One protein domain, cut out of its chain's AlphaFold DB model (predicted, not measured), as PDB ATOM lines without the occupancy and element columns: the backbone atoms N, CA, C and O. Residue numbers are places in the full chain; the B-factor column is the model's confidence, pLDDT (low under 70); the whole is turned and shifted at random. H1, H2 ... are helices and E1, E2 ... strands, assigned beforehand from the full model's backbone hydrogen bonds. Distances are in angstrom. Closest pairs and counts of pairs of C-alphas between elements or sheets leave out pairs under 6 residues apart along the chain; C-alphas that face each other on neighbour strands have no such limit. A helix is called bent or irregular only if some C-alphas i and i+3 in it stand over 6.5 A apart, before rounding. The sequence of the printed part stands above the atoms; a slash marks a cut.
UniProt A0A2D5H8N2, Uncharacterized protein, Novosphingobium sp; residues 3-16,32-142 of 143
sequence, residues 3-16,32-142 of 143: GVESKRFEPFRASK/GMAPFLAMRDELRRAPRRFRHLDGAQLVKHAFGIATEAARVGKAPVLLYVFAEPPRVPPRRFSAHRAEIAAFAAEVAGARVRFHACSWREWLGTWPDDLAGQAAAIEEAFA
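This is residues 3 to 16 and 32 to 142 of the 143 residues of an uncharacterized protein of Novosphingobium sp (UniProt A0A2D5H8N2). A small parallel sheet of three strands has two long helices, H2 and H3, over one face; H1 pairs with H2 off the sheet, and short H4 leads from E3 to outlying H5. The 125 printed residues include five named helices and three named strands, in the order E1 H1 H2 E2 H3 E3 H4 H5; the sheet order is E1 E2 E3. The class is mixed, helices and strands. The whole is compact, with a radius of gyration of the C-alphas of 15.7 A, and flat, spanning 42 by 36 by 18 A.

E1, residues 3 to 7, is the parallel neighbour of E2, residues 77 to 82; N 5 and O 79 are within hydrogen-bond range at 2.8 A. E2 is also parallel to E3, residues 113 to 118, with N 80 and O 115 at 2.8 A. H1, residues 34 to 45, and H2, residues 55 to 71, form a helical hairpin; H2 touches H1 with residues 55 to 62 alone, the closest C-alphas being Phe 36 and Val 59, 6.1 A apart. H2 is on the sheet, over E2, at a height of 7.9 A; the closest C-alphas of H2 and E2 are Ala 62 and Leu 78, 6.4 A apart. H3, residues 90 to 106, is on the same face at 10.5 A, over E3 and only just over E2, with 3 C-alphas on E2; E2, H3 and E3 form a strand-helix-strand unit, two parallel strands joined through a helix, with a right-handed crossover. H4, residues 119 to 123, is on the opposite face, over none of the strands. H5, residues 128 to 141, is close but not clearly touching H4. Every O i to N i+4 pair is within hydrogen-bond range in H1, H2, H3 and H4, and 8 of 10 in H5.

E1 begins at C-alpha 3, (370.224, 251.854, 222.476). H2 and H3 each measure 24.6 A, H5 20.1 A and E3 17.2 A. H5 is irregular, with C-alphas 129 and 132 7.5 A apart, and ends at C-alpha 141, (368.529, 238.580, 240.234).

The C-alphas of Arg 45 and Asp 129 are the two farthest apart, at 48.7 A. Residues 17 to 31 are not printed, and C-alphas 16 and 32 are 28.6 A apart across the cut. Of the links printed whole, none is long. No printed residue is under 70 in pLDDT.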
ATOM      1  N   GLY A   3     371.391 251.812 221.602       98.06
ATOM      2  CA  GLY A   3     370.224 251.854 222.476       98.06
ATOM      3  C   GLY A   3     369.982 250.466 223.049       98.06
ATOM      4  O   GLY A   3     370.046 249.484 222.309       98.06
ATOM      5  N   VAL A   4     369.730 250.383 224.352       98.19
ATOM      6  CA  VAL A   4     369.476 249.118 225.046       98.19
ATOM      7  C   VAL A   4     368.034 249.103 225.522       98.19
ATOM      8  O   VAL A   4     367.611 249.999 226.246       98.19
ATOM      9  N   GLU A   5     367.291 248.079 225.120       98.12
ATOM     10  CA  GLU A   5     365.973 247.775 225.654       98.12
ATOM     11  C   GLU A   5     366.059 246.517 226.512       98.12
ATOM     12  O   GLU A   5     366.275 245.426 225.990       98.12
ATOM     13  N   SER A   6     365.874 246.661 227.823       97.19
ATOM     14  CA  SER A   6     365.957 245.542 228.762       97.19
ATOM     15  C   SER A   6     364.583 245.125 229.276       97.19
ATOM     16  O   SER A   6     363.835 245.964 229.780       97.19
ATOM     17  N   LYS A   7     364.271 243.828 229.241       96.38
ATOM     18  CA  LYS A   7     363.032 243.260 229.794       96.38
ATOM     19  C   LYS A   7     363.323 242.136 230.785       96.38
ATOM     20  O   LYS A   7     364.271 241.378 230.608       96.38
ATOM     21  N   ARG A   8     362.471 241.981 231.803       94.50
ATOM     22  CA  ARG A   8     362.566 240.889 232.787       94.50
ATOM     23  C   ARG A   8     361.338 239.995 232.808       94.50
ATOM     24  O   ARG A   8     361.431 238.803 232.550       94.50
ATOM     25  N   PHE A   9     360.176 240.563 233.112       94.25
ATOM     26  CA  PHE A   9     358.918 239.809 233.214       94.25
ATOM     27  C   PHE A   9     357.894 240.228 232.166       94.25
ATOM     28  O   PHE A   9     356.935 239.499 231.916       94.25
ATOM     29  N   GLU A  10     358.082 241.397 231.564       95.31
ATOM     30  CA  GLU A  10     357.217 241.999 230.557       95.31
ATOM     31  C   GLU A  10     356.851 241.026 229.426       95.31
ATOM     32  O   GLU A  10     355.652 240.928 229.156       95.31
ATOM     33  N   PRO A  11     357.780 240.226 228.853       96.00
ATOM     34  CA  PRO A  11     357.452 239.309 227.759       96.00
ATOM     35  C   PRO A  11     356.493 238.185 228.167       96.00
ATOM     36  O   PRO A  11     355.873 237.515 227.338       96.00
ATOM     37  N   PHE A  12     356.348 237.952 229.473       95.50
ATOM     38  CA  PHE A  12     355.550 236.866 230.029       95.50
ATOM     39  C   PHE A  12     354.272 237.350 230.725       95.50
ATOM     40  O   PHE A  12     353.511 236.533 231.259       95.50
ATOM     41  N   ARG A  13     353.980 238.654 230.680       91.62
ATOM     42  CA  ARG A  13     352.697 239.215 231.125       91.62
ATOM     43  C   ARG A  13     351.611 239.008 230.061       91.62
ATOM     44  O   ARG A  13     351.824 238.343 229.046       91.62
ATOM     45  N   ALA A  14     350.408 239.512 230.332       86.50
ATOM     46  CA  ALA A  14     349.334 239.519 229.346       86.50
ATOM     47  C   ALA A  14     349.750 240.351 228.122       86.50
ATOM     48  O   ALA A  14     350.171 241.501 228.269       86.50
ATOM     49  N   SER A  15     349.614 239.759 226.932       84.94
ATOM     50  CA  SER A  15     349.909 240.434 225.666       84.94
ATOM     51  C   SER A  15     348.982 241.632 225.481       84.94
ATOM     52  O   SER A  15     347.776 241.560 225.746       84.94
ATOM     53  N   LYS A  16     349.558 242.735 225.011       87.81
ATOM     54  CA  LYS A  16     348.833 243.936 224.602       87.81
ATOM     55  C   LYS A  16     349.003 244.107 223.095       87.81
ATOM     56  O   LYS A  16     350.085 243.822 222.590       87.81
ATOM     57  N   GLY A  32     367.865 253.525 204.517       95.12
ATOM     58  CA  GLY A  32     368.082 252.206 205.117       95.12
ATOM     59  C   GLY A  32     367.105 251.833 206.240       95.12
ATOM     60  O   GLY A  32     367.298 250.807 206.885       95.12
ATOM     61  N   MET A  33     366.053 252.619 206.487       97.31
ATOM     62  CA  MET A  33     365.026 252.309 207.498       97.31
ATOM     63  C   MET A  33     363.824 251.515 206.965       97.31
ATOM     64  O   MET A  33     362.914 251.201 207.735       97.31
ATOM     65  N   ALA A  34     363.827 251.138 205.681       97.19
ATOM     66  CA  ALA A  34     362.726 250.416 205.039       97.19
ATOM     67  C   ALA A  34     362.264 249.149 205.795       97.19
ATOM     68  O   ALA A  34     361.054 248.994 205.959       97.19
ATOM     69  N   PRO A  35     363.147 248.289 206.350       98.50
ATOM     70  CA  PRO A  35     362.689 247.112 207.096       98.50
ATOM     71  C   PRO A  35     361.921 247.462 208.386       98.50
ATOM     72  O   PRO A  35     360.916 246.835 208.708       98.50
ATOM     73  N   PHE A  36     362.325 248.519 209.103       98.19
ATOM     74  CA  PHE A  36     361.596 248.989 210.290       98.19
ATOM     75  C   PHE A  36     360.277 249.689 209.939       98.19
ATOM     76  O   PHE A  36     359.316 249.585 210.702       98.19
ATOM     77  N   LEU A  37     360.204 250.367 208.789       97.75
ATOM     78  CA  LEU A  37     358.949 250.905 208.254       97.75
ATOM     79  C   LEU A  37     357.974 249.779 207.887       97.75
ATOM     80  O   LEU A  37     356.816 249.817 208.291       97.75
ATOM     81  N   ALA A  38     358.455 248.731 207.218       97.81
ATOM     82  CA  ALA A  38     357.647 247.556 206.904       97.81
ATOM     83  C   ALA A  38     357.135 246.861 208.178       97.81
ATOM     84  O   ALA A  38     355.949 246.551 208.276       97.81
ATOM     85  N   MET A  39     357.992 246.697 209.193       98.50
ATOM     86  CA  MET A  39     357.596 246.154 210.497       98.50
ATOM     87  C   MET A  39     356.560 247.043 211.210       98.50
ATOM     88  O   MET A  39     355.599 246.528 211.780       98.50
ATOM     89  N   ARG A  40     356.698 248.380 211.161       97.94
ATOM     90  CA  ARG A  40     355.678 249.321 211.671       97.94
ATOM     91  C   ARG A  40     354.320 249.054 211.019       97.94
ATOM     92  O   ARG A  40     353.314 248.953 211.724       97.94
ATOM     93  N   ASP A  41     354.297 248.960 209.695       97.31
ATOM     94  CA  ASP A  41     353.066 248.809 208.918       97.31
ATOM     95  C   ASP A  41     352.434 247.430 209.134       97.31
ATOM     96  O   ASP A  41     351.217 247.310 209.290       97.31
ATOM     97  N   GLU A  42     353.254 246.387 209.252       97.69
ATOM     98  CA  GLU A  42     352.811 245.050 209.641       97.69
ATOM     99  C   GLU A  42     352.179 245.040 211.034       97.69
ATOM    100  O   GLU A  42     351.077 244.524 211.206       97.69
ATOM    101  N   LEU A  43     352.806 245.677 212.023       97.38
ATOM    102  CA  LEU A  43     352.266 245.762 213.382       97.38
ATOM    103  C   LEU A  43     350.975 246.580 213.471       97.38
ATOM    104  O   LEU A  43     350.207 246.400 214.411       97.38
ATOM    105  N   ARG A  44     350.700 247.463 212.512       96.00
ATOM    106  CA  ARG A  44     349.400 248.138 212.422       96.00
ATOM    107  C   ARG A  44     348.325 247.249 211.815       96.00
ATOM    108  O   ARG A  44     347.198 247.261 212.302       96.00
ATOM    109  N   ARG A  45     348.670 246.464 210.792       96.88
ATOM    110  CA  ARG A  45     347.754 245.495 210.164       96.88
ATOM    111  C   ARG A  45     347.443 244.317 211.092       96.88
ATOM    112  O   ARG A  45     346.295 243.900 211.196       96.88
ATOM    113  N   ALA A  46     348.453 243.818 211.799       97.19
ATOM    114  CA  ALA A  46     348.381 242.679 212.704       97.19
ATOM    115  C   ALA A  46     348.918 243.050 214.105       97.19
ATOM    116  O   ALA A  46     349.968 242.563 214.530       97.19
ATOM    117  N   PRO A  47     348.191 243.862 214.898       96.25
ATOM    118  CA  PRO A  47     348.697 244.382 216.172       96.25
ATOM    119  C   PRO A  47     348.909 243.324 217.253       96.25
ATOM    120  O   PRO A  47     349.505 243.609 218.284       96.25
ATOM    121  N   ARG A  48     348.439 242.094 217.050       95.88
ATOM    122  CA  ARG A  48     348.664 240.965 217.965       95.88
ATOM    123  C   ARG A  48     349.648 239.929 217.406       95.88
ATOM    124  O   ARG A  48     349.681 238.817 217.922       95.88
ATOM    125  N   ARG A  49     350.418 240.278 216.365       95.81
ATOM    126  CA  ARG A  49     351.402 239.399 215.702       95.81
ATOM    127  C   ARG A  49     352.393 238.785 216.689       95.81
ATOM    128  O   ARG A  49     352.663 237.593 216.615       95.81
ATOM    129  N   PHE A  50     352.887 239.590 217.624       96.94
ATOM    130  CA  PHE A  50     353.768 239.137 218.693       96.94
ATOM    131  C   PHE A  50     353.006 239.052 220.013       96.94
ATOM    132  O   PHE A  50     352.337 240.002 220.435       96.94
ATOM    133  N   ARG A  51     353.092 237.900 220.677       96.62
ATOM    134  CA  ARG A  51     352.476 237.673 221.984       96.62
ATOM    135  C   ARG A  51     353.417 238.067 223.118       96.62
ATOM    136  O   ARG A  51     352.943 238.568 224.138       96.62
ATOM    137  N   HIS A  52     354.701 237.784 222.959       97.25
ATOM    138  CA  HIS A  52     355.752 237.953 223.956       97.25
ATOM    139  C   HIS A  52     356.625 239.181 223.682       97.25
ATOM    140  O   HIS A  52     357.027 239.863 224.619       97.25
ATOM    141  N   LEU A  53     356.889 239.493 222.416       97.81
ATOM    142  CA  LEU A  53     357.722 240.615 222.013       97.81
ATOM    143  C   LEU A  53     356.896 241.898 221.843       97.81
ATOM    144  O   LEU A  53     355.909 241.929 221.112       97.81
ATOM    145  N   ASP A  54     357.336 243.000 222.456       97.00
ATOM    146  CA  ASP A  54     356.776 244.328 222.169       97.00
ATOM    147  C   ASP A  54     357.442 244.928 220.922       97.00
ATOM    148  O   ASP A  54     358.307 245.807 220.998       97.00
ATOM    149  N   GLY A  55     357.046 244.422 219.751       97.19
ATOM    150  CA  GLY A  55     357.584 244.880 218.468       97.19
ATOM    151  C   GLY A  55     357.345 246.374 218.219       97.19
ATOM    152  O   GLY A  55     358.192 247.043 217.631       97.19
ATOM    153  N   ALA A  56     356.238 246.932 218.724       97.31
ATOM    154  CA  ALA A  56     355.947 248.356 218.577       97.31
ATOM    155  C   ALA A  56     356.979 249.204 219.314       97.31
ATOM    156  O   ALA A  56     357.477 250.180 218.761       97.31
ATOM    157  N   GLN A  57     357.316 248.843 220.549       97.25
ATOM    158  CA  GLN A  57     358.324 249.564 221.313       97.25
ATOM    159  C   GLN A  57     359.711 249.473 220.654       97.25
ATOM    160  O   GLN A  57     360.405 250.485 220.568       97.25
ATOM    161  N   LEU A  58     360.084 248.310 220.108       98.44
ATOM    162  CA  LEU A  58     361.351 248.148 219.381       98.44
ATOM    163  C   LEU A  58     361.425 249.020 218.123       98.44
ATOM    164  O   LEU A  58     362.434 249.686 217.903       98.44
ATOM    165  N   VAL A  59     360.346 249.085 217.338       98.25
ATOM    166  CA  VAL A  59     360.247 249.981 216.173       98.25
ATOM    167  C   VAL A  59     360.424 251.445 216.589       98.25
ATOM    168  O   VAL A  59     361.210 252.172 215.981       98.25
ATOM    169  N   LYS A  60     359.755 251.880 217.665       97.56
ATOM    170  CA  LYS A  60     359.892 253.253 218.186       97.56
ATOM    171  C   LYS A  60     361.328 253.565 218.597       97.56
ATOM    172  O   LYS A  60     361.826 254.648 218.295       97.56
ATOM    173  N   HIS A  61     361.986 252.628 219.278       97.81
ATOM    174  CA  HIS A  61     363.376 252.791 219.697       97.81
ATOM    175  C   HIS A  61     364.311 252.850 218.493       97.81
ATOM    176  O   HIS A  61     365.167 253.727 218.452       97.81
ATOM    177  N   ALA A  62     364.110 252.008 217.478       98.06
ATOM    178  CA  ALA A  62     364.900 252.063 216.254       98.06
ATOM    179  C   ALA A  62     364.789 253.430 215.558       98.06
ATOM    180  O   ALA A  62     365.811 254.010 215.199       98.06
ATOM    181  N   PHE A  63     363.584 253.992 215.441       97.25
ATOM    182  CA  PHE A  63     363.391 255.335 214.888       97.25
ATOM    183  C   PHE A  63     364.098 256.425 215.703       97.25
ATOM    184  O   PHE A  63     364.810 257.250 215.132       97.25
ATOM    185  N   GLY A  64     363.973 256.404 217.033       95.62
ATOM    186  CA  GLY A  64     364.683 257.353 217.899       95.62
ATOM    187  C   GLY A  64     366.208 257.240 217.781       95.62
ATOM    188  O   GLY A  64     366.900 258.246 217.625       95.62
ATOM    189  N   ILE A  65     366.733 256.012 217.784       96.81
ATOM    190  CA  ILE A  65     368.169 255.736 217.650       96.81
ATOM    191  C   ILE A  65     368.683 256.172 216.274       96.81
ATOM    192  O   ILE A  65     369.776 256.724 216.199       96.81
ATOM    193  N   ALA A  66     367.931 255.946 215.192       96.50
ATOM    194  CA  ALA A  66     368.323 256.367 213.846       96.50
ATOM    195  C   ALA A  66     368.536 257.886 213.771       96.50
ATOM    196  O   ALA A  66     369.577 258.335 213.283       96.50
ATOM    197  N   THR A  67     367.595 258.657 214.324       94.62
ATOM    198  CA  THR A  67     367.668 260.122 214.397       94.62
ATOM    199  C   THR A  67     368.885 260.585 215.193       94.62
ATOM    200  O   THR A  67     369.702 261.363 214.697       94.62
ATOM    201  N   GLU A  68     369.062 260.068 216.410       95.69
ATOM    202  CA  GLU A  68     370.165 260.492 217.274       95.69
ATOM    203  C   GLU A  68     371.530 260.067 216.728       95.69
ATOM    204  O   GLU A  68     372.483 260.845 216.749       95.69
ATOM    205  N   ALA A  69     371.637 258.859 216.177       96.00
ATOM    206  CA  ALA A  69     372.874 258.356 215.600       96.00
ATOM    207  C   ALA A  69     373.295 259.145 214.352       96.00
ATOM    208  O   ALA A  69     374.491 259.364 214.158       96.00
ATOM    209  N   ALA A  70     372.335 259.610 213.541       94.50
ATOM    210  CA  ALA A  70     372.604 260.532 212.440       94.50
ATOM    211  C   ALA A  70     373.162 261.867 212.955       94.50
ATOM    212  O   ALA A  70     374.196 262.318 212.469       94.50
ATOM    213  N   ARG A  71     372.537 262.444 213.992       94.75
ATOM    214  CA  ARG A  71     372.966 263.708 214.612       94.75
ATOM    215  C   ARG A  71     374.408 263.663 215.123       94.75
ATOM    216  O   ARG A  71     375.117 264.659 215.023       94.75
ATOM    217  N   VAL A  72     374.846 262.526 215.666       96.25
ATOM    218  CA  VAL A  72     376.205 262.362 216.223       96.25
ATOM    219  C   VAL A  72     377.182 261.624 215.298       96.25
ATOM    220  O   VAL A  72     378.288 261.291 215.726       96.25
ATOM    221  N   GLY A  73     376.790 261.318 214.056       95.12
ATOM    222  CA  GLY A  73     377.649 260.644 213.076       95.12
ATOM    223  C   GLY A  73     378.125 259.248 213.504       95.12
ATOM    224  O   GLY A  73     379.285 258.893 213.296       95.12
ATOM    225  N   LYS A  74     377.270 258.445 214.150       96.81
ATOM    226  CA  LYS A  74     377.610 257.083 214.605       96.81
ATOM    227  C   LYS A  74     376.734 256.031 213.929       96.81
ATOM    228  O   LYS A  74     375.575 256.274 213.622       96.81
ATOM    229  N   ALA A  75     377.255 254.812 213.792       96.81
ATOM    230  CA  ALA A  75     376.442 253.666 213.391       96.81
ATOM    231  C   ALA A  75     375.422 253.311 214.501       96.81
ATOM    232  O   ALA A  75     375.835 253.183 215.665       96.81
ATOM    233  N   PRO A  76     374.120 253.170 214.185       98.12
ATOM    234  CA  PRO A  76     373.098 252.831 215.167       98.12
ATOM    235  C   PRO A  76     372.967 251.320 215.396       98.12
ATOM    236  O   PRO A  76     372.979 250.521 214.459       98.12
ATOM    237  N   VAL A  77     372.798 250.940 216.661       98.62
ATOM    238  CA  VAL A  77     372.504 249.573 217.107       98.62
ATOM    239  C   VAL A  77     371.379 249.622 218.138       98.62
ATOM    240  O   VAL A  77     371.409 250.463 219.037       98.62
ATOM    241  N   LEU A  78     370.415 248.714 218.021       98.81
ATOM    242  CA  LEU A  78     369.408 248.424 219.036       98.81
ATOM    243  C   LEU A  78     369.697 247.039 219.620       98.81
ATOM    244  O   LEU A  78     369.603 246.037 218.913       98.81
ATOM    245  N   LEU A  79     370.048 246.996 220.904       98.75
ATOM    246  CA  LEU A  79     370.249 245.765 221.657       98.75
ATOM    247  C   LEU A  79     369.020 245.490 222.528       98.75
ATOM    248  O   LEU A  79     368.670 246.299 223.384       98.75
ATOM    249  N   TYR A  80     368.388 244.340 222.328       98.75
ATOM    250  CA  TYR A  80     367.317 243.836 223.176       98.75
ATOM    251  C   TYR A  80     367.862 242.799 224.161       98.75
ATOM    252  O   TYR A  80     368.257 241.706 223.758       98.75
ATOM    253  N   VAL A  81     367.878 243.131 225.451       98.38
ATOM    254  CA  VAL A  81     368.338 242.223 226.509       98.38
ATOM    255  C   VAL A  81     367.135 241.707 227.282       98.38
ATOM    256  O   VAL A  81     366.306 242.491 227.748       98.38
ATOM    257  N   PHE A  82     367.017 240.395 227.444       98.25
ATOM    258  CA  PHE A  82     365.875 239.801 228.136       98.25
ATOM    259  C   PHE A  82     366.277 238.827 229.236       98.25
ATOM    260  O   PHE A  82     367.350 238.236 229.231       98.25
ATOM    261  N   ALA A  83     365.391 238.667 230.207       97.50
ATOM    262  CA  ALA A  83     365.550 237.723 231.297       97.50
ATOM    263  C   ALA A  83     364.694 236.464 231.040       97.50
ATOM    264  O   ALA A  83     363.665 236.522 230.357       97.50
ATOM    265  N   GLU A  84     365.104 235.336 231.609       96.44
ATOM    266  CA  GLU A  84     364.407 234.051 231.630       96.44
ATOM    267  C   GLU A  84     364.234 233.585 233.092       96.44
ATOM    268  O   GLU A  84     364.952 232.693 233.566       96.44
ATOM    269  N   PRO A  85     363.282 234.188 233.839       93.75
ATOM    270  CA  PRO A  85     363.205 234.004 235.283       93.75
ATOM    271  C   PRO A  85     362.624 232.631 235.659       93.75
ATOM    272  O   PRO A  85     361.621 232.226 235.066       93.75
ATOM    273  N   PRO A  86     363.099 231.963 236.729       91.62
ATOM    274  CA  PRO A  86     362.738 230.572 237.056       91.62
ATOM    275  C   PRO A  86     361.236 230.259 237.181       91.62
ATOM    276  O   PRO A  86     360.807 229.129 236.973       91.62
ATOM    277  N   ARG A  87     360.408 231.256 237.522       90.94
ATOM    278  CA  ARG A  87     358.947 231.094 237.675       90.94
ATOM    279  C   ARG A  87     358.199 230.983 236.342       90.94
ATOM    280  O   ARG A  87     356.997 230.722 236.334       90.94
ATOM    281  N   VAL A  88     358.867 231.236 235.220       94.56
ATOM    282  CA  VAL A  88     358.271 231.192 233.885       94.56
ATOM    283  C   VAL A  88     358.571 229.831 233.241       94.56
ATOM    284  O   VAL A  88     359.722 229.410 233.211       94.56
ATOM    285  N   PRO A  89     357.562 229.124 232.697       95.00
ATOM    286  CA  PRO A  89     357.794 227.829 232.065       95.00
ATOM    287  C   PRO A  89     358.691 227.924 230.816       95.00
ATOM    288  O   PRO A  89     358.435 228.802 229.984       95.00
ATOM    289  N   PRO A  90     359.606 226.960 230.581       94.81
ATOM    290  CA  PRO A  90     360.533 226.974 229.441       94.81
ATOM    291  C   PRO A  90     359.872 227.163 228.072       94.81
ATOM    292  O   PRO A  90     360.361 227.922 227.243       94.81
ATOM    293  N   ARG A  91     358.686 226.577 227.849       96.69
ATOM    294  CA  ARG A  91     357.921 226.764 226.599       96.69
ATOM    295  C   ARG A  91     357.654 228.236 226.251       96.69
ATOM    296  O   ARG A  91     357.539 228.579 225.080       96.69
ATOM    297  N   ARG A  92     357.525 229.110 227.260       96.75
ATOM    298  CA  ARG A  92     357.303 230.548 227.050       96.75
ATOM    299  C   ARG A  92     358.596 231.265 226.676       96.75
ATOM    300  O   ARG A  92     358.528 232.220 225.913       96.75
ATOM    301  N   PHE A  93     359.744 230.793 227.159       97.12
ATOM    302  CA  PHE A  93     361.055 231.260 226.707       97.12
ATOM    303  C   PHE A  93     361.270 230.922 225.238       97.12
ATOM    304  O   PHE A  93     361.576 231.809 224.448       97.12
ATOM    305  N   SER A  94     360.995 229.675 224.847       97.75
ATOM    306  CA  SER A  94     361.111 229.242 223.451       97.75
ATOM    307  C   SER A  94     360.203 230.058 222.525       97.75
ATOM    308  O   SER A  94     360.653 230.516 221.481       97.75
ATOM    309  N   ALA A  95     358.950 230.309 222.929       98.00
ATOM    310  CA  ALA A  95     358.031 231.158 222.169       98.00
ATOM    311  C   ALA A  95     358.532 232.609 222.051       98.00
ATOM    312  O   ALA A  95     358.519 233.177 220.965       98.00
ATOM    313  N   HIS A  96     359.024 233.196 223.146       98.31
ATOM    314  CA  HIS A  96     359.596 234.542 223.126       98.31
ATOM    315  C   HIS A  96     360.824 234.640 222.209       98.31
ATOM    316  O   HIS A  96     360.895 235.540 221.376       98.31
ATOM    317  N   ARG A  97     361.755 233.684 222.295       98.56
ATOM    318  CA  ARG A  97     362.938 233.619 221.424       98.56
ATOM    319  C   ARG A  97     362.578 233.434 219.953       98.56
ATOM    320  O   ARG A  97     363.210 234.054 219.105       98.56
ATOM    321  N   ALA A  98     361.550 232.644 219.646       98.69
ATOM    322  CA  ALA A  98     361.053 232.502 218.280       98.69
ATOM    323  C   ALA A  98     360.510 233.832 217.727       98.69
ATOM    324  O   ALA A  98     360.809 234.192 216.592       98.69
ATOM    325  N   GLU A  99     359.771 234.596 218.537       98.69
ATOM    326  CA  GLU A  99     359.296 235.930 218.147       98.69
ATOM    327  C   GLU A  99     360.445 236.929 217.949       98.69
ATOM    328  O   GLU A  99     360.431 237.683 216.978       98.69
ATOM    329  N   ILE A 100     361.466 236.906 218.817       98.81
ATOM    330  CA  ILE A 100     362.691 237.709 218.652       98.81
ATOM    331  C   ILE A 100     363.388 237.365 217.334       98.81
ATOM    332  O   ILE A 100     363.775 238.270 216.599       98.81
ATOM    333  N   ALA A 101     363.547 236.075 217.026       98.81
ATOM    334  CA  ALA A 101     364.198 235.624 215.800       98.81
ATOM    335  C   ALA A 101     363.416 236.049 214.547       98.81
ATOM    336  O   ALA A 101     364.016 236.536 213.590       98.81
ATOM    337  N   ALA A 102     362.083 235.931 214.572       98.75
ATOM    338  CA  ALA A 102     361.223 236.405 213.492       98.75
ATOM    339  C   ALA A 102     361.360 237.922 213.288       98.75
ATOM    340  O   ALA A 102     361.615 238.374 212.174       98.75
ATOM    341  N   PHE A 103     361.289 238.705 214.370       98.75
ATOM    342  CA  PHE A 103     361.498 240.151 214.310       98.75
ATOM    343  C   PHE A 103     362.877 240.499 213.739       98.75
ATOM    344  O   PHE A 103     362.969 241.318 212.831       98.75
ATOM    345  N   ALA A 104     363.939 239.852 214.235       98.81
ATOM    346  CA  ALA A 104     365.311 240.079 213.792       98.81
ATOM    347  C   ALA A 104     365.498 239.803 212.295       98.81
ATOM    348  O   ALA A 104     366.169 240.578 211.616       98.81
ATOM    349  N   ALA A 105     364.888 238.731 211.782       98.75
ATOM    350  CA  ALA A 105     364.926 238.396 210.365       98.75
ATOM    351  C   ALA A 105     364.203 239.447 209.508       98.75
ATOM    352  O   ALA A 105     364.723 239.858 208.476       98.75
ATOM    353  N   GLU A 106     363.035 239.919 209.950       98.56
ATOM    354  CA  GLU A 106     362.241 240.909 209.212       98.56
ATOM    355  C   GLU A 106     362.891 242.299 209.174       98.56
ATOM    356  O   GLU A 106     362.731 243.020 208.192       98.56
ATOM    357  N   VAL A 107     363.645 242.681 210.213       98.69
ATOM    358  CA  VAL A 107     364.363 243.971 210.249       98.69
ATOM    359  C   VAL A 107     365.821 243.879 209.788       98.69
ATOM    360  O   VAL A 107     366.561 244.865 209.859       98.69
ATOM    361  N   ALA A 108     366.264 242.708 209.323       98.44
ATOM    362  CA  ALA A 108     367.630 242.498 208.863       98.44
ATOM    363  C   ALA A 108     367.985 243.428 207.689       98.44
ATOM    364  O   ALA A 108     367.150 243.779 206.857       98.44
ATOM    365  N   GLY A 109     369.249 243.854 207.631       97.38
ATOM    366  CA  GLY A 109     369.735 244.784 206.605       97.38
ATOM    367  C   GLY A 109     369.319 246.245 206.811       97.38
ATOM    368  O   GLY A 109     369.754 247.106 206.049       97.38
ATOM    369  N   ALA A 110     368.529 246.555 207.844       98.12
ATOM    370  CA  ALA A 110     368.235 247.936 208.196       98.12
ATOM    371  C   ALA A 110     369.483 248.685 208.683       98.12
ATOM    372  O   ALA A 110     370.412 248.112 209.258       98.12
ATOM    373  N   ARG A 111     369.453 250.013 208.537       97.44
ATOM    374  CA  ARG A 111     370.475 250.923 209.062       97.44
ATOM    375  C   ARG A 111     370.680 250.743 210.568       97.44
ATOM    376  O   ARG A 111     371.820 250.723 211.029       97.44
ATOM    377  N   VAL A 112     369.591 250.634 211.333       98.50
ATOM    378  CA  VAL A 112     369.644 250.273 212.756       98.50
ATOM    379  C   VAL A 112     369.816 248.766 212.853       98.50
ATOM    380  O   VAL A 112     368.893 248.013 212.562       98.50
ATOM    381  N   ARG A 113     370.990 248.315 213.288       98.62
ATOM    382  CA  ARG A 113     371.231 246.881 213.477       98.62
ATOM    383  C   ARG A 113     370.544 246.404 214.748       98.62
ATOM    384  O   ARG A 113     370.766 246.983 215.811       98.62
ATOM    385  N   PHE A 114     369.734 245.360 214.635       98.88
ATOM    386  CA  PHE A 114     369.068 244.737 215.770       98.88
ATOM    387  C   PHE A 114     369.862 243.526 216.258       98.88
ATOM    388  O   PHE A 114     370.198 242.640 215.475       98.88
ATOM    389  N   HIS A 115     370.137 243.484 217.559       98.56
ATOM    390  CA  HIS A 115     370.719 242.334 218.240       98.56
ATOM    391  C   HIS A 115     369.892 242.002 219.476       98.56
ATOM    392  O   HIS A 115     369.300 242.891 220.088       98.56
ATOM    393  N   ALA A 116     369.881 240.731 219.860       98.62
ATOM    394  CA  ALA A 116     369.219 240.287 221.072       98.62
ATOM    395  C   ALA A 116     370.033 239.204 221.774       98.62
ATOM    396  O   ALA A 116     370.646 238.368 221.113       98.62
ATOM    397  N   CYS A 117     370.006 239.219 223.101       98.44
ATOM    398  CA  CYS A 117     370.574 238.177 223.950       98.44
ATOM    399  C   CYS A 117     369.847 238.136 225.296       98.44
ATOM    400  O   CYS A 117     369.192 239.105 225.700       98.44
ATOM    401  N   SER A 118     369.948 237.015 226.001       98.06
ATOM    402  CA  SER A 118     369.539 236.968 227.397       98.06
ATOM    403  C   SER A 118     370.576 237.646 228.296       98.06
ATOM    404  O   SER A 118     371.749 237.776 227.942       98.06
ATOM    405  N   TRP A 119     370.166 238.056 229.494       97.44
ATOM    406  CA  TRP A 119     371.096 238.536 230.519       97.44
ATOM    407  C   TRP A 119     372.181 237.505 230.836       97.44
ATOM    408  O   TRP A 119     373.341 237.882 230.915       97.44
ATOM    409  N   ARG A 120     371.830 236.217 230.950       96.38
ATOM    410  CA  ARG A 120     372.808 235.134 231.168       96.38
ATOM    411  C   ARG A 120     373.797 235.014 230.011       96.38
ATOM    412  O   ARG A 120     374.992 234.892 230.235       96.38
ATOM    413  N   GLU A 121     373.317 235.098 228.770       97.56
ATOM    414  CA  GLU A 121     374.189 235.085 227.587       97.56
ATOM    415  C   GLU A 121     375.156 236.271 227.593       97.56
ATOM    416  O   GLU A 121     376.331 236.088 227.305       97.56
ATOM    417  N   TRP A 122     374.685 237.471 227.948       97.00
ATOM    418  CA  TRP A 122     375.529 238.666 228.017       97.00
ATOM    419  C   TRP A 122     376.541 238.623 229.167       97.00
ATOM    420  O   TRP A 122     377.702 238.969 228.971       97.00
ATOM    421  N   LEU A 123     376.127 238.180 230.355       96.69
ATOM    422  CA  LEU A 123     377.028 237.984 231.494       96.69
ATOM    423  C   LEU A 123     378.085 236.916 231.188       96.69
ATOM    424  O   LEU A 123     379.248 237.091 231.534       96.69
ATOM    425  N   GLY A 124     377.716 235.865 230.453       96.38
ATOM    426  CA  GLY A 124     378.640 234.829 229.987       96.38
ATOM    427  C   GLY A 124     379.698 235.309 228.985       96.38
ATOM    428  O   GLY A 124     380.625 234.559 228.694       96.38
ATOM    429  N   THR A 125     379.594 236.537 228.457       96.00
ATOM    430  CA  THR A 125     380.652 237.153 227.634       96.00
ATOM    431  C   THR A 125     381.587 238.058 228.433       96.00
ATOM    432  O   THR A 125     382.445 238.710 227.836       96.00
ATOM    433  N   TRP A 126     381.379 238.206 229.743       96.38
ATOM    434  CA  TRP A 126     382.254 239.027 230.571       96.38
ATOM    435  C   TRP A 126     383.622 238.349 230.717       96.38
ATOM    436  O   TRP A 126     383.700 237.122 230.699       96.38
ATOM    437  N   PRO A 127     384.707 239.133 230.822       97.00
ATOM    438  CA  PRO A 127     386.044 238.581 230.995       97.00
ATOM    439  C   PRO A 127     386.180 237.850 232.342       97.00
ATOM    440  O   PRO A 127     385.449 238.134 233.293       97.00
ATOM    441  N   ASP A 128     387.134 236.918 232.420       95.56
ATOM    442  CA  ASP A 128     387.313 236.016 233.570       95.56
ATOM    443  C   ASP A 128     387.542 236.752 234.901       95.56
ATOM    444  O   ASP A 128     387.104 236.293 235.955       95.56
ATOM    445  N   ASP A 129     388.182 237.925 234.868       97.50
ATOM    446  CA  ASP A 129     388.407 238.774 236.044       97.50
ATOM    447  C   ASP A 129     387.113 239.383 236.612       97.50
ATOM    448  O   ASP A 129     387.097 239.843 237.757       97.50
ATOM    449  N   LEU A 130     386.018 239.340 235.845       97.38
ATOM    450  CA  LEU A 130     384.679 239.763 236.248       97.38
ATOM    451  C   LEU A 130     383.698 238.597 236.468       97.38
ATOM    452  O   LEU A 130     382.511 238.831 236.722       97.38
ATOM    453  N   ALA A 131     384.161 237.344 236.403       95.31
ATOM    454  CA  ALA A 131     383.298 236.169 236.545       95.31
ATOM    455  C   ALA A 131     382.579 236.122 237.908       95.31
ATOM    456  O   ALA A 131     381.411 235.740 237.986       95.31
ATOM    457  N   GLY A 132     383.239 236.572 238.982       97.12
ATOM    458  CA  GLY A 132     382.629 236.655 240.313       97.12
ATOM    459  C   GLY A 132     381.468 237.654 240.377       97.12
ATOM    460  O   GLY A 132     380.440 237.381 240.993       97.12
ATOM    461  N   GLN A 133     381.595 238.792 239.695       97.44
ATOM    462  CA  GLN A 133     380.559 239.820 239.599       97.44
ATOM    463  C   GLN A 133     379.386 239.332 238.746       97.44
ATOM    464  O   GLN A 133     378.235 239.553 239.119       97.44
ATOM    465  N   ALA A 134     379.663 238.639 237.637       96.94
ATOM    466  CA  ALA A 134     378.632 238.008 236.819       96.94
ATOM    467  C   ALA A 134     377.821 236.987 237.639       96.94
ATOM    468  O   ALA A 134     376.594 237.079 237.685       96.94
ATOM    469  N   ALA A 135     378.498 236.098 238.374       96.06
ATOM    470  CA  ALA A 135     377.853 235.123 239.254       96.06
ATOM    471  C   ALA A 135     377.008 235.792 240.352       96.06
ATOM    472  O   ALA A 135     375.870 235.386 240.585       96.06
ATOM    473  N   ALA A 136     377.513 236.862 240.976       97.38
ATOM    474  CA  ALA A 136     376.766 237.611 241.987       97.38
ATOM    475  C   ALA A 136     375.481 238.249 241.420       97.38
ATOM    476  O   ALA A 136     374.448 238.275 242.093       97.38
ATOM    477  N   ILE A 137     375.511 238.743 240.176       95.56
ATOM    478  CA  ILE A 137     374.318 239.262 239.486       95.56
ATOM    479  C   ILE A 137     373.331 238.124 239.200       95.56
ATOM    480  O   ILE A 137     372.128 238.279 239.430       95.56
ATOM    481  N   GLU A 138     373.811 236.976 238.718       94.50
ATOM    482  CA  GLU A 138     372.949 235.822 238.457       94.50
ATOM    483  C   GLU A 138     372.269 235.307 239.726       94.50
ATOM    484  O   GLU A 138     371.064 235.052 239.704       94.50
ATOM    485  N   GLU A 139     373.001 235.218 240.835       95.12
ATOM    486  CA  GLU A 139     372.466 234.801 242.131       95.12
ATOM    487  C   GLU A 139     371.430 235.800 242.661       95.12
ATOM    488  O   GLU A 139     370.316 235.417 243.024       95.12
ATOM    489  N   ALA A 140     371.758 237.096 242.652       94.88
ATOM    490  CA  ALA A 140     370.895 238.130 243.217       94.88
ATOM    491  C   ALA A 140     369.593 238.321 242.425       94.88
ATOM    492  O   ALA A 140     368.534 238.591 243.002       94.88
ATOM    493  N   PHE A 141     369.653 238.216 241.095       92.50
ATOM    494  CA  PHE A 141     368.529 238.580 240.234       92.50
ATOM    495  C   PHE A 141     367.856 237.392 239.553       92.50
ATOM    496  O   PHE A 141     366.716 237.552 239.099       92.50
ATOM    497  N   ALA A 142     368.505 236.226 239.499       91.62
ATOM    498  CA  ALA A 142     368.065 235.058 238.738       91.62
ATOM    499  C   ALA A 142     367.480 235.460 237.369       91.62
ATOM    500  O   ALA A 142     366.308 235.148 237.105       91.62
TER     501      ALA A 142